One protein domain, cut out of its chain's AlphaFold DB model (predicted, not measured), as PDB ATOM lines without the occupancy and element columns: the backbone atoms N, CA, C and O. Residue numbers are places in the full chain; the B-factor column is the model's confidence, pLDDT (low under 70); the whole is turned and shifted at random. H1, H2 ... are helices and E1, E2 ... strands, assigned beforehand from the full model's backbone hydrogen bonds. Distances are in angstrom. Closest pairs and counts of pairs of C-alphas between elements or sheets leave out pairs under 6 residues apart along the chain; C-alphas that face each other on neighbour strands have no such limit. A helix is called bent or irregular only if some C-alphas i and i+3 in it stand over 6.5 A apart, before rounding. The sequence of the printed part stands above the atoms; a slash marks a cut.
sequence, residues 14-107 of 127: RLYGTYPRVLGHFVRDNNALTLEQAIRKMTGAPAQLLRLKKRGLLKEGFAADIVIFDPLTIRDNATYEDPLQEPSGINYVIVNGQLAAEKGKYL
ATOM      1  N   ARG A  14     -20.257  32.271  25.579       89.44
ATOM      2  CA  ARG A  14     -20.709  32.040  24.194       89.44
ATOM      3  C   ARG A  14     -19.859  31.018  23.428       89.44
ATOM      4  O   ARG A  14     -20.387  30.382  22.520       89.44
ATOM      5  N   LEU A  15     -18.579  30.860  23.774       90.12
ATOM      6  CA  LEU A  15     -17.685  29.896  23.130       90.12
ATOM      7  C   LEU A  15     -18.218  28.454  23.216       90.12
ATOM      8  O   LEU A  15     -18.101  27.720  22.243       90.12
ATOM      9  N   TYR A  16     -18.840  28.083  24.336       89.31
ATOM     10  CA  TYR A  16     -19.383  26.738  24.565       89.31
ATOM     11  C   TYR A  16     -20.917  26.696  24.516       89.31
ATOM     12  O   TYR A  16     -21.503  25.659  24.210       89.31
ATOM     13  N   GLY A  17     -21.580  27.822  24.799       92.69
ATOM     14  CA  GLY A  17     -23.023  27.854  25.040       92.69
ATOM     15  C   GLY A  17     -23.913  28.312  23.885       92.69
ATOM     16  O   GLY A  17     -25.123  28.162  23.987       92.69
ATOM     17  N   THR A  18     -23.384  28.878  22.793       96.12
ATOM     18  CA  THR A  18     -24.224  29.634  21.830       96.12
ATOM     19  C   THR A  18     -25.413  28.835  21.275       96.12
ATOM     20  O   THR A  18     -26.556  29.263  21.428       96.12
ATOM     21  N   TYR A  19     -25.181  27.678  20.647       97.06
ATOM     22  CA  TYR A  19     -26.265  26.893  20.038       97.06
ATOM     23  C   TYR A  19     -27.153  26.169  21.063       97.06
ATOM     24  O   TYR A  19     -28.375  26.252  20.928       97.06
ATOM     25  N   PRO A  20     -26.603  25.536  22.121       97.00
ATOM     26  CA  PRO A  20     -27.412  24.974  23.202       97.00
ATOM     27  C   PRO A  20     -28.314  26.009  23.877       97.00
ATOM     28  O   PRO A  20     -29.456  25.691  24.185       97.00
ATOM     29  N   ARG A  21     -27.860  27.259  24.031       97.25
ATOM     30  CA  ARG A  21     -28.682  28.353  24.568       97.25
ATOM     31  C   ARG A  21     -29.841  28.713  23.646       97.25
ATOM     32  O   ARG A  21     -30.943  28.962  24.118       97.25
ATOM     33  N   VAL A  22     -29.619  28.736  22.329       98.06
ATOM     34  CA  VAL A  22     -30.707  28.944  21.356       98.06
ATOM     35  C   VAL A  22     -31.761  27.846  21.486       98.06
ATOM     36  O   VAL A  22     -32.945  28.155  21.560       98.06
ATOM     37  N   LEU A  23     -31.345  26.584  21.563       98.31
ATOM     38  CA  LEU A  23     -32.262  25.442  21.621       98.31
ATOM     39  C   LEU A  23     -32.948  25.278  22.990       98.31
ATOM     40  O   LEU A  23     -34.137  24.993  23.051       98.31
ATOM     41  N   GLY A  24     -32.226  25.472  24.092       98.00
ATOM     42  CA  GLY A  24     -32.780  25.380  25.442       98.00
ATOM     43  C   GLY A  24     -33.534  26.650  25.823       98.00
ATOM     44  O   GLY A  24     -34.754  26.664  25.907       98.00
ATOM     45  N   HIS A  25     -32.811  27.752  26.000       97.56
ATOM     46  CA  HIS A  25     -33.395  28.978  26.534       97.56
ATOM     47  C   HIS A  25     -34.393  29.642  25.572       97.56
ATOM     48  O   HIS A  25     -35.498  30.002  25.970       97.56
ATOM     49  N   PHE A  26     -34.030  29.824  24.300       98.19
ATOM     50  CA  PHE A  26     -34.877  30.590  23.377       98.19
ATOM     51  C   PHE A  26     -36.003  29.768  22.742       98.19
ATOM     52  O   PHE A  26     -37.077  30.320  22.521       98.19
ATOM     53  N   VAL A  27     -35.786  28.481  22.455       98.31
ATOM     54  CA  VAL A  27     -36.832  27.597  21.913       98.31
ATOM     55  C   VAL A  27     -37.649  26.962  23.038       98.31
ATOM     56  O   VAL A  27     -38.832  27.265  23.139       98.31
ATOM     57  N   ARG A  28     -37.046  26.120  23.894       97.94
ATOM     58  CA  ARG A  28     -37.784  25.349  24.915       97.94
ATOM     59  C   ARG A  28     -38.354  26.227  26.034       97.94
ATOM     60  O   ARG A  28     -39.527  26.087  26.357       97.94
ATOM     61  N   ASP A  29     -37.541  27.095  26.635       97.88
ATOM     62  CA  ASP A  29     -37.934  27.794  27.870       97.88
ATOM     63  C   ASP A  29     -38.796  29.039  27.588       97.88
ATOM     64  O   ASP A  29     -39.786  29.279  28.277       97.88
ATOM     65  N   ASN A  30     -38.447  29.817  26.558       97.94
ATOM     66  CA  ASN A  30     -39.096  31.103  26.273       97.94
ATOM     67  C   ASN A  30     -40.066  31.081  25.079       97.94
ATOM     68  O   ASN A  30     -40.719  32.094  24.834       97.94
ATOM     69  N   ASN A  31     -40.135  29.991  24.303       97.12
ATOM     70  CA  ASN A  31     -40.941  29.898  23.073       97.12
ATOM     71  C   ASN A  31     -40.738  31.077  22.092       97.12
ATOM     72  O   ASN A  31     -41.653  31.474  21.374       97.12
ATOM     73  N   ALA A  32     -39.535  31.661  22.049       98.00
ATOM     74  CA  ALA A  32     -39.228  32.814  21.199       98.00
ATOM     75  C   ALA A  32     -39.062  32.431  19.717       98.00
ATOM     76  O   ALA A  32     -39.158  33.283  18.834       98.00
ATOM     77  N   LEU A  33     -38.770  31.156  19.445       97.50
ATOM     78  CA  LEU A  33     -38.643  30.560  18.116       97.50
ATOM     79  C   LEU A  33     -39.220  29.146  18.150       97.50
ATOM     80  O   LEU A  33     -39.081  28.455  19.159       97.50
ATOM     81  N   THR A  34     -39.765  28.673  17.028       98.31
ATOM     82  CA  THR A  34     -39.998  27.229  16.877       98.31
ATOM     83  C   THR A  34     -38.666  26.494  16.721       98.31
ATOM     84  O   THR A  34     -37.651  27.080  16.311       98.31
ATOM     85  N   LEU A  35     -38.659  25.192  17.010       98.00
ATOM     86  CA  LEU A  35     -37.462  24.370  16.858       98.00
ATOM     87  C   LEU A  35     -36.948  24.403  15.411       98.00
ATOM     88  O   LEU A  35     -35.761  24.615  15.177       98.00
ATOM     89  N   GLU A  36     -37.835  24.294  14.428       98.12
ATOM     90  CA  GLU A  36     -37.507  24.312  13.000       98.12
ATOM     91  C   GLU A  36     -36.907  25.655  12.572       98.12
ATOM     92  O   GLU A  36     -35.934  25.693  11.811       98.12
ATOM     93  N   GLN A  37     -37.442  26.769  13.083       98.38
ATOM     94  CA  GLN A  37     -36.897  28.103  12.822       98.38
ATOM     95  C   GLN A  37     -35.477  28.242  13.373       98.38
ATOM     96  O   GLN A  37     -34.596  28.761  12.678       98.38
ATOM     97  N   ALA A  38     -35.242  27.769  14.600       98.38
ATOM     98  CA  ALA A  38     -33.920  27.764  15.206       98.38
ATOM     99  C   ALA A  38     -32.948  26.883  14.410       98.38
ATOM    100  O   ALA A  38     -31.876  27.362  14.026       98.38
ATOM    101  N   ILE A  39     -33.337  25.645  14.077       98.44
ATOM    102  CA  ILE A  39     -32.520  24.716  13.283       98.44
ATOM    103  C   ILE A  39     -32.173  25.330  11.925       98.44
ATOM    104  O   ILE A  39     -30.999  25.356  11.551       98.44
ATOM    105  N   ARG A  40     -33.138  25.925  11.211       98.12
ATOM    106  CA  ARG A  40     -32.876  26.606   9.931       98.12
ATOM    107  C   ARG A  40     -31.867  27.745  10.081       98.12
ATOM    108  O   ARG A  40     -30.989  27.883   9.230       98.12
ATOM    109  N   LYS A  41     -31.973  28.557  11.142       98.06
ATOM    110  CA  LYS A  41     -31.057  29.682  11.414       98.06
ATOM    111  C   LYS A  41     -29.617  29.235  11.684       98.06
ATOM    112  O   LYS A  41     -28.708  30.014  11.416       98.06
ATOM    113  N   MET A  42     -29.403  28.011  12.171       97.69
ATOM    114  CA  MET A  42     -28.065  27.469  12.457       97.69
ATOM    115  C   MET A  42     -27.531  26.475  11.412       97.69
ATOM    116  O   MET A  42     -26.352  26.144  11.462       97.69
ATOM    117  N   THR A  43     -28.352  26.028  10.453       98.44
ATOM    118  CA  THR A  43     -27.961  25.042   9.424       98.44
ATOM    119  C   THR A  43     -28.158  25.577   8.000       98.44
ATOM    120  O   THR A  43     -27.224  26.106   7.391       98.44
ATOM    121  N   GLY A  44     -29.377  25.477   7.465       97.38
ATOM    122  CA  GLY A  44     -29.685  25.760   6.066       97.38
ATOM    123  C   GLY A  44     -29.509  27.225   5.674       97.38
ATOM    124  O   GLY A  44     -29.015  27.500   4.583       97.38
ATOM    125  N   ALA A  45     -29.857  28.179   6.546       97.88
ATOM    126  CA  ALA A  45     -29.711  29.602   6.228       97.88
ATOM    127  C   ALA A  45     -28.231  30.033   6.105       97.88
ATOM    128  O   ALA A  45     -27.891  30.637   5.084       97.88
ATOM    129  N   PRO A  46     -27.322  29.684   7.043       96.88
ATOM    130  CA  PRO A  46     -25.885  29.888   6.850       96.88
ATOM    131  C   PRO A  46     -25.329  29.173   5.615       96.88
ATOM    132  O   PRO A  46     -24.571  29.778   4.858       96.88
ATOM    133  N   ALA A  47     -25.726  27.919   5.365       96.19
ATOM    134  CA  ALA A  47     -25.271  27.176   4.188       96.19
ATOM    135  C   ALA A  47     -25.696  27.855   2.876       96.19
ATOM    136  O   ALA A  47     -24.893  27.955   1.950       96.19
ATOM    137  N   GLN A  48     -26.918  28.387   2.813       95.12
ATOM    138  CA  GLN A  48     -27.408  29.160   1.673       95.12
ATOM    139  C   GLN A  48     -26.638  30.477   1.506       95.12
ATOM    140  O   GLN A  48     -26.162  30.771   0.409       95.12
ATOM    141  N   LEU A  49     -26.484  31.245   2.589       94.75
ATOM    142  CA  LEU A  49     -25.797  32.539   2.586       94.75
ATOM    143  C   LEU A  49     -24.340  32.407   2.123       94.75
ATOM    144  O   LEU A  49     -23.875  33.172   1.280       94.75
ATOM    145  N   LEU A  50     -23.638  31.400   2.646       93.19
ATOM    146  CA  LEU A  50     -22.238  31.114   2.334       93.19
ATOM    147  C   LEU A  50     -22.064  30.257   1.070       93.19
ATOM    148  O   LEU A  50     -20.935  29.972   0.676       93.19
ATOM    149  N   ARG A  51     -23.167  29.856   0.417       92.50
ATOM    150  CA  ARG A  51     -23.188  29.008  -0.787       92.50
ATOM    151  C   ARG A  51     -22.439  27.681  -0.597       92.50
ATOM    152  O   ARG A  51     -21.758  27.201  -1.503       92.50
ATOM    153  N   LEU A  52     -22.574  27.079   0.583       93.56
ATOM    154  CA  LEU A  52     -21.998  25.775   0.896       93.56
ATOM    155  C   LEU A  52     -22.792  24.694   0.161       93.56
ATOM    156  O   LEU A  52     -23.889  24.310   0.570       93.56
ATOM    157  N   LYS A  53     -22.245  24.209  -0.956       91.88
ATOM    158  CA  LYS A  53     -22.880  23.144  -1.735       91.88
ATOM    159  C   LYS A  53     -23.023  21.882  -0.883       91.88
ATOM    160  O   LYS A  53     -22.080  21.485  -0.202       91.88
ATOM    161  N   LYS A  54     -24.186  21.229  -0.986       95.75
ATOM    162  CA  LYS A  54     -24.455  19.909  -0.389       95.75
ATOM    163  C   LYS A  54     -24.236  19.856   1.138       95.75
ATOM    164  O   LYS A  54     -23.832  18.821   1.659       95.75
ATOM    165  N   ARG A  55     -24.496  20.955   1.863       97.31
ATOM    166  CA  ARG A  55     -24.430  21.035   3.339       97.31
ATOM    167  C   ARG A  55     -25.605  21.822   3.927       97.31
ATOM    168  O   ARG A  55     -26.301  22.535   3.210       97.31
ATOM    169  N   GLY A  56     -25.808  21.690   5.239       96.56
ATOM    170  CA  GLY A  56     -26.805  22.445   6.011       96.56
ATOM    171  C   GLY A  56     -28.247  21.944   5.894       96.56
ATOM    172  O   GLY A  56     -29.138  22.565   6.462       96.56
ATOM    173  N   LEU A  57     -28.483  20.843   5.178       97.94
ATOM    174  CA  LEU A  57     -29.782  20.185   5.044       97.94
ATOM    175  C   LEU A  57     -29.595  18.671   5.169       97.94
ATOM    176  O   LEU A  57     -28.606  18.135   4.669       97.94
ATOM    177  N   LEU A  58     -30.568  17.987   5.775       97.69
ATOM    178  CA  LEU A  58     -30.653  16.528   5.749       97.69
ATOM    179  C   LEU A  58     -31.347  16.104   4.453       97.69
ATOM    180  O   LEU A  58     -32.567  16.185   4.332       97.69
ATOM    181  N   LYS A  59     -30.547  15.727   3.456       97.62
ATOM    182  CA  LYS A  59     -31.013  15.314   2.131       97.62
ATOM    183  C   LYS A  59     -30.036  14.312   1.524       97.62
ATOM    184  O   LYS A  59     -28.831  14.405   1.746       97.62
ATOM    185  N   GLU A  60     -30.540  13.385   0.719       97.38
ATOM    186  CA  GLU A  60     -29.690  12.474  -0.049       97.38
ATOM    187  C   GLU A  60     -28.658  13.236  -0.898       97.38
ATOM    188  O   GLU A  60     -28.936  14.288  -1.482       97.38
ATOM    189  N   GLY A  61     -27.431  12.709  -0.930       96.62
ATOM    190  CA  GLY A  61     -26.299  13.321  -1.627       96.62
ATOM    191  C   GLY A  61     -25.670  14.534  -0.926       96.62
ATOM    192  O   GLY A  61     -24.761  15.137  -1.504       96.62
ATOM    193  N   PHE A  62     -26.125  14.911   0.276       97.88
ATOM    194  CA  PHE A  62     -25.482  15.927   1.119       97.88
ATOM    195  C   PHE A  62     -24.431  15.298   2.040       97.88
ATOM    196  O   PHE A  62     -24.444  14.096   2.295       97.88
ATOM    197  N   ALA A  63     -23.502  16.118   2.538       97.75
ATOM    198  CA  ALA A  63     -22.577  15.679   3.574       97.75
ATOM    199  C   ALA A  63     -23.355  15.260   4.827       97.75
ATOM    200  O   ALA A  63     -24.267  15.962   5.265       97.75
ATOM    201  N   ALA A  64     -22.960  14.136   5.424       98.19
ATOM    202  CA  ALA A  64     -23.523  13.653   6.678       98.19
ATOM    203  C   ALA A  64     -22.938  14.428   7.876       98.19
ATOM    204  O   ALA A  64     -22.206  13.871   8.694       98.19
ATOM    205  N   ASP A  65     -23.244  15.726   7.938       98.38
ATOM    206  CA  ASP A  65     -22.997  16.588   9.095       98.38
ATOM    207  C   ASP A  65     -24.264  16.619   9.955       98.38
ATOM    208  O   ASP A  65     -25.243  17.289   9.616       98.38
ATOM    209  N   ILE A  66     -24.277  15.843  11.036       98.38
ATOM    210  CA  ILE A  66     -25.492  15.555  11.805       98.38
ATOM    211  C   ILE A  66     -25.215  15.771  13.288       98.38
ATOM    212  O   ILE A  66     -24.198  15.325  13.815       98.38
ATOM    213  N   VAL A  67     -26.150  16.424  13.973       98.25
ATOM    214  CA  VAL A  67     -26.158  16.533  15.432       98.25
ATOM    215  C   VAL A  67     -27.418  15.858  15.950       98.25
ATOM    216  O   VAL A  67     -28.519  16.173  15.505       98.25
ATOM    217  N   ILE A  68     -27.248  14.942  16.897       98.25
ATOM    218  CA  ILE A  68     -28.339  14.293  17.621       98.25
ATOM    219  C   ILE A  68     -28.317  14.852  19.037       98.25
ATOM    220  O   ILE A  68     -27.314  14.731  19.740       98.25
ATOM    221  N   PHE A  69     -29.418  15.462  19.457       97.88
ATOM    222  CA  PHE A  69     -29.560  16.075  20.772       97.88
ATOM    223  C   PHE A  69     -30.950  15.791  21.336       97.88
ATOM    224  O   PHE A  69     -31.882  15.490  20.592       97.88
ATOM    225  N   ASP A  70     -31.073  15.881  22.653       97.38
ATOM    226  CA  ASP A  70     -32.343  15.771  23.355       97.38
ATOM    227  C   ASP A  70     -32.936  17.179  23.566       97.38
ATOM    228  O   ASP A  70     -32.343  17.997  24.280       97.38
ATOM    229  N   PRO A  71     -34.094  17.492  22.957       96.31
ATOM    230  CA  PRO A  71     -34.712  18.811  23.070       96.31
ATOM    231  C   PRO A  71     -35.160  19.146  24.498       96.31
ATOM    232  O   PRO A  71     -35.304  20.323  24.820       96.31
ATOM    233  N   LEU A  72     -35.361  18.151  25.368       97.06
ATOM    234  CA  LEU A  72     -35.776  18.375  26.749       97.06
ATOM    235  C   LEU A  72     -34.594  18.738  27.648       97.06
ATOM    236  O   LEU A  72     -34.759  19.534  28.570       97.06
ATOM    237  N   THR A  73     -33.398  18.221  27.365       97.00
ATOM    238  CA  THR A  73     -32.223  18.373  28.245       97.00
ATOM    239  C   THR A  73     -31.117  19.266  27.684       97.00
ATOM    240  O   THR A  73     -30.200  19.627  28.426       97.00
ATOM    241  N   ILE A  74     -31.203  19.686  26.416       97.50
ATOM    242  CA  ILE A  74     -30.243  20.611  25.795       97.50
ATOM    243  C   ILE A  74     -30.105  21.906  26.611       97.50
ATOM    244  O   ILE A  74     -31.099  22.557  26.958       97.50
ATOM    245  N   ARG A  75     -28.863  22.259  26.969       96.69
ATOM    246  CA  ARG A  75     -28.569  23.409  27.836       96.69
ATOM    247  C   ARG A  75     -27.135  23.915  27.683       96.69
ATOM    248  O   ARG A  75     -26.197  23.123  27.600       96.69
ATOM    249  N   ASP A  76     -26.963  25.236  27.701       96.00
ATOM    250  CA  ASP A  76     -25.672  25.878  27.937       96.00
ATOM    251  C   ASP A  76     -25.342  25.918  29.434       96.00
ATOM    252  O   ASP A  76     -26.095  26.469  30.235       96.00
ATOM    253  N   ASN A  77     -24.202  25.340  29.811       94.94
ATOM    254  CA  ASN A  77     -23.743  25.311  31.204       94.94
ATOM    255  C   ASN A  77     -22.731  26.425  31.519       94.94
ATOM    256  O   ASN A  77     -22.483  26.723  32.683       94.94
ATOM    257  N   ALA A  78     -22.139  27.035  30.488       92.06
ATOM    258  CA  ALA A  78     -21.110  28.058  30.629       92.06
ATOM    259  C   ALA A  78     -21.682  29.373  31.180       92.06
ATOM    260  O   ALA A  78     -22.600  29.952  30.595       92.06
ATOM    261  N   THR A  79     -21.084  29.885  32.258       90.50
ATOM    262  CA  THR A  79     -21.415  31.193  32.849       90.50
ATOM    263  C   THR A  79     -20.265  32.186  32.676       90.50
ATOM    264  O   THR A  79     -19.215  31.852  32.132       90.50
ATOM    265  N   TYR A  80     -20.443  33.440  33.097       87.50
ATOM    266  CA  TYR A  80     -19.340  34.408  33.081       87.50
ATOM    267  C   TYR A  80     -18.261  34.062  34.113       87.50
ATOM    268  O   TYR A  80     -17.069  34.264  33.874       87.50
ATOM    269  N   GLU A  81     -18.677  33.506  35.246       89.69
ATOM    270  CA  GLU A  81     -17.818  33.064  36.336       89.69
ATOM    271  C   GLU A  81     -17.058  31.795  35.943       89.69
ATOM    272  O   GLU A  81     -15.852  31.705  36.192       89.69
ATOM    273  N   ASP A  82     -17.739  30.853  35.286       88.38
ATOM    274  CA  ASP A  82     -17.165  29.602  34.799       88.38
ATOM    275  C   ASP A  82     -17.550  29.315  33.332       88.38
ATOM    276  O   ASP A  82     -18.516  28.603  33.035       88.38
ATOM    277  N   PRO A  83     -16.805  29.888  32.371       87.94
ATOM    278  CA  PRO A  83     -17.169  29.827  30.959       87.94
ATOM    279  C   PRO A  83     -16.676  28.579  30.221       87.94
ATOM    280  O   PRO A  83     -16.986  28.423  29.040       87.94
ATOM    281  N   LEU A  84     -15.880  27.717  30.861       88.75
ATOM    282  CA  LEU A  84     -15.259  26.539  30.235       88.75
ATOM    283  C   LEU A  84     -16.075  25.254  30.453       88.75
ATOM    284  O   LEU A  84     -15.513  24.160  30.483       88.75
ATOM    285  N   GLN A  85     -17.392  25.392  30.597       91.50
ATOM    286  CA  GLN A  85     -18.312  24.282  30.818       91.50
ATOM    287  C   GLN A  85     -18.885  23.766  29.496       91.50
ATOM    288  O   GLN A  85     -19.419  24.528  28.685       91.50
ATOM    289  N   GLU A  86     -18.789  22.455  29.290       92.00
ATOM    290  CA  GLU A  86     -19.361  21.784  28.123       92.00
ATOM    291  C   GLU A  86     -20.896  21.750  28.229       92.00
ATOM    292  O   GLU A  86     -21.438  21.628  29.332       92.00
ATOM    293  N   PRO A  87     -21.625  21.898  27.110       94.25
ATOM    294  CA  PRO A  87     -23.082  21.879  27.127       94.25
ATOM    295  C   PRO A  87     -23.647  20.472  27.359       94.25
ATOM    296  O   PRO A  87     -23.035  19.469  26.990       94.25
ATOM    297  N   SER A  88     -24.858  20.409  27.906       95.62
ATOM    298  CA  SER A  88     -25.595  19.158  28.137       95.62
ATOM    299  C   SER A  88     -26.587  18.870  27.010       95.62
ATOM    300  O   SER A  88     -26.998  19.781  26.297       95.62
ATOM    301  N   GLY A  89     -27.004  17.607  26.873       95.81
ATOM    302  CA  GLY A  89     -28.088  17.193  25.970       95.81
ATOM    303  C   GLY A  89     -27.684  16.967  24.510       95.81
ATOM    304  O   GLY A  89     -28.541  16.634  23.699       95.81
ATOM    305  N   ILE A  90     -26.402  17.106  24.151       97.06
ATOM    306  CA  ILE A  90     -25.880  16.704  22.833       97.06
ATOM    307  C   ILE A  90     -25.382  15.257  22.920       97.06
ATOM    308  O   ILE A  90     -24.379  14.972  23.576       97.06
ATOM    309  N   ASN A  91     -26.076  14.344  22.241       96.44
ATOM    310  CA  ASN A  91     -25.797  12.911  22.303       96.44
ATOM    311  C   ASN A  91     -24.707  12.503  21.316       96.44
ATOM    312  O   ASN A  91     -23.785  11.786  21.695       96.44
ATOM    313  N   TYR A  92     -24.795  12.970  20.069       98.19
ATOM    314  CA  TYR A  92     -23.844  12.606  19.021       98.19
ATOM    315  C   TYR A  92     -23.596  13.773  18.073       98.19
ATOM    316  O   TYR A  92     -24.514  14.524  17.736       98.19
ATOM    317  N   VAL A  93     -22.358  13.886  17.604       98.12
ATOM    318  CA  VAL A  93     -21.968  14.789  16.518       98.12
ATOM    319  C   VAL A  93     -21.251  13.969  15.462       98.12
ATOM    320  O   VAL A  93     -20.266  13.297  15.757       98.12
ATOM    321  N   ILE A  94     -21.743  14.040  14.233       98.62
ATOM    322  CA  ILE A  94     -21.217  13.341  13.065       98.62
ATOM    323  C   ILE A  94     -20.770  14.408  12.067       98.62
ATOM    324  O   ILE A  94     -21.507  15.358  11.807       98.62
ATOM    325  N   VAL A  95     -19.565  14.263  11.522       98.50
ATOM    326  CA  VAL A  95     -18.999  15.175  10.519       98.50
ATOM    327  C   VAL A  95     -18.575  14.352   9.317       98.50
ATOM    328  O   VAL A  95     -17.805  13.404   9.465       98.50
ATOM    329  N   ASN A  96     -19.082  14.692   8.128       98.00
ATOM    330  CA  ASN A  96     -18.844  13.928   6.897       98.00
ATOM    331  C   ASN A  96     -19.041  12.401   7.073       98.00
ATOM    332  O   ASN A  96     -18.293  11.604   6.510       98.00
ATOM    333  N   GLY A  97     -20.036  11.995   7.868       97.62
ATOM    334  CA  GLY A  97     -20.378  10.587   8.102       97.62
ATOM    335  C   GLY A  97     -19.548   9.873   9.172       97.62
ATOM    336  O   GLY A  97     -19.794   8.698   9.425       97.62
ATOM    337  N   GLN A  98     -18.605  10.553   9.829       98.38
ATOM    338  CA  GLN A  98     -17.809   9.973  10.912       98.38
ATOM    339  C   GLN A  98     -18.212  10.546  12.269       98.38
ATOM    340  O   GLN A  98     -18.409  11.755  12.408       98.38
ATOM    341  N   LEU A  99     -18.311   9.679  13.279       98.19
ATOM    342  CA  LEU A  99     -18.656  10.074  14.642       98.19
ATOM    343  C   LEU A  99     -17.510  10.890  15.262       98.19
ATOM    344  O   LEU A  99     -16.433  10.365  15.526       98.19
ATOM    345  N   ALA A 100     -17.742  12.182  15.478       97.69
ATOM    346  CA  ALA A 100     -16.756  13.125  15.998       97.69
ATOM    347  C   ALA A 100     -16.858  13.310  17.518       97.69
ATOM    348  O   ALA A 100     -15.840  13.493  18.187       97.69
ATOM    349  N   ALA A 101     -18.074  13.258  18.065       96.50
ATOM    350  CA  ALA A 101     -18.309  13.315  19.501       96.50
ATOM    351  C   ALA A 101     -19.476  12.414  19.915       96.50
ATOM    352  O   ALA A 101     -20.458  12.283  19.181       96.50
ATOM    353  N   GLU A 102     -19.375  11.843  21.112       96.62
ATOM    354  CA  GLU A 102     -20.389  10.990  21.731       96.62
ATOM    355  C   GLU A 102     -20.553  11.363  23.207       96.62
ATOM    356  O   GLU A 102     -19.577  11.407  23.954       96.62
ATOM    357  N   LYS A 103     -21.797  11.608  23.639       92.31
ATOM    358  CA  LYS A 103     -22.190  11.864  25.038       92.31
ATOM    359  C   LYS A 103     -21.279  12.889  25.727       92.31
ATOM    360  O   LYS A 103     -20.739  12.642  26.805       92.31
ATOM    361  N   GLY A 104     -21.065  14.021  25.057       85.56
ATOM    362  CA  GLY A 104     -20.203  15.114  25.523       85.56
ATOM    363  C   GLY A 104     -18.698  14.907  25.310       85.56
ATOM    364  O   GLY A 104     -17.930  15.838  25.505       85.56
ATOM    365  N   LYS A 105     -18.236  13.735  24.858       91.62
ATOM    366  CA  LYS A 105     -16.805  13.452  24.672       91.62
ATOM    367  C   LYS A 105     -16.393  13.581  23.212       91.62
ATOM    368  O   LYS A 105     -16.946  12.915  22.341       91.62
ATOM    369  N   TYR A 106     -15.376  14.399  22.953       92.81
ATOM    370  CA  TYR A 106     -14.703  14.437  21.655       92.81
ATOM    371  C   TYR A 106     -13.873  13.164  21.440       92.81
ATOM    372  O   TYR A 106     -13.104  12.775  22.318       92.81
ATOM    373  N   LEU A 107     -14.004  12.542  20.267       95.81
ATOM    374  CA  LEU A 107     -13.386  11.246  19.958       95.81
ATOM    375  C   LEU A 107     -12.031  11.350  19.239       95.81
ATOM    376  O   LEU A 107     -11.459  10.333  18.866       95.81
TER     377      LEU A 107
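AT A GLANCE: This is residues 14 to 107 of the 127 residues of the protein "N-acyl-D-amino-acid deacylase" of Cytobacillus firmus (UniProt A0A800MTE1). A three-strand sheet, E1, E2 and E3, makes one side of this domain, and a winding run of three helices, H1, H2 and H3, makes the other, with none of them packed on the sheet. Two long loops, residues 50 to 65 and 70 to 89, reach out to opposite ends and make the greatest length. The printed part has 94 residues, with three named helices followed by three named strands, the sheet ordered E1, E2, E3 and antiparallel throughout. The class is mixed, with under half of the residues in named elements; the whole is compact, with a radius of gyration of the C-alphas of 13.9 A and spans of 42 by 33 by 23 A.

HOW THE PARTS SIT: Start at H1, residues 14 to 29, which touches H2, residues 35 to 42, in a helical hairpin: the closest C-alphas, of Val 27 and Leu 35, are 6.0 A apart, at a shallow tilt of 23 degrees, opposite ways. H3, residues 44 to 49, meets H2 only through their link. Every O i to N i+4 pair is within hydrogen-bond range in H2 and H3, and 8 of 12 in H1. Next find the meander, each strand the antiparallel neighbour of the one before: E1, residues 66 to 69, E2, residues 90 to 95, and E3, residues 98 to 102. N 66 and O 94 are 2.9 A apart; N 100 and O 93 are 2.8 A apart. H1 and E2 are only just apart, closest 8.4 A.

IN THESE COORDINATES: Find C-alpha 14 at (-20.709, 32.040, 24.194); from there H1 runs 18.1 A, irregular, with C-alphas 16 and 19 8.2 A apart. H2 is 10.8 A long, H3 8.6 A, E1 9.9 A and E2 14.2 A. E3, 11.2 A, ends at C-alpha 102, (-20.389, 10.990, 21.731).

THE WHOLE: The C-alphas farthest apart, of Gly 61 and Glu 81, stand 43.6 A apart. The links H3 to E1 and E1 to E2 are long. The printed part has no cut, and no printed residue is under 70 in pLDDT.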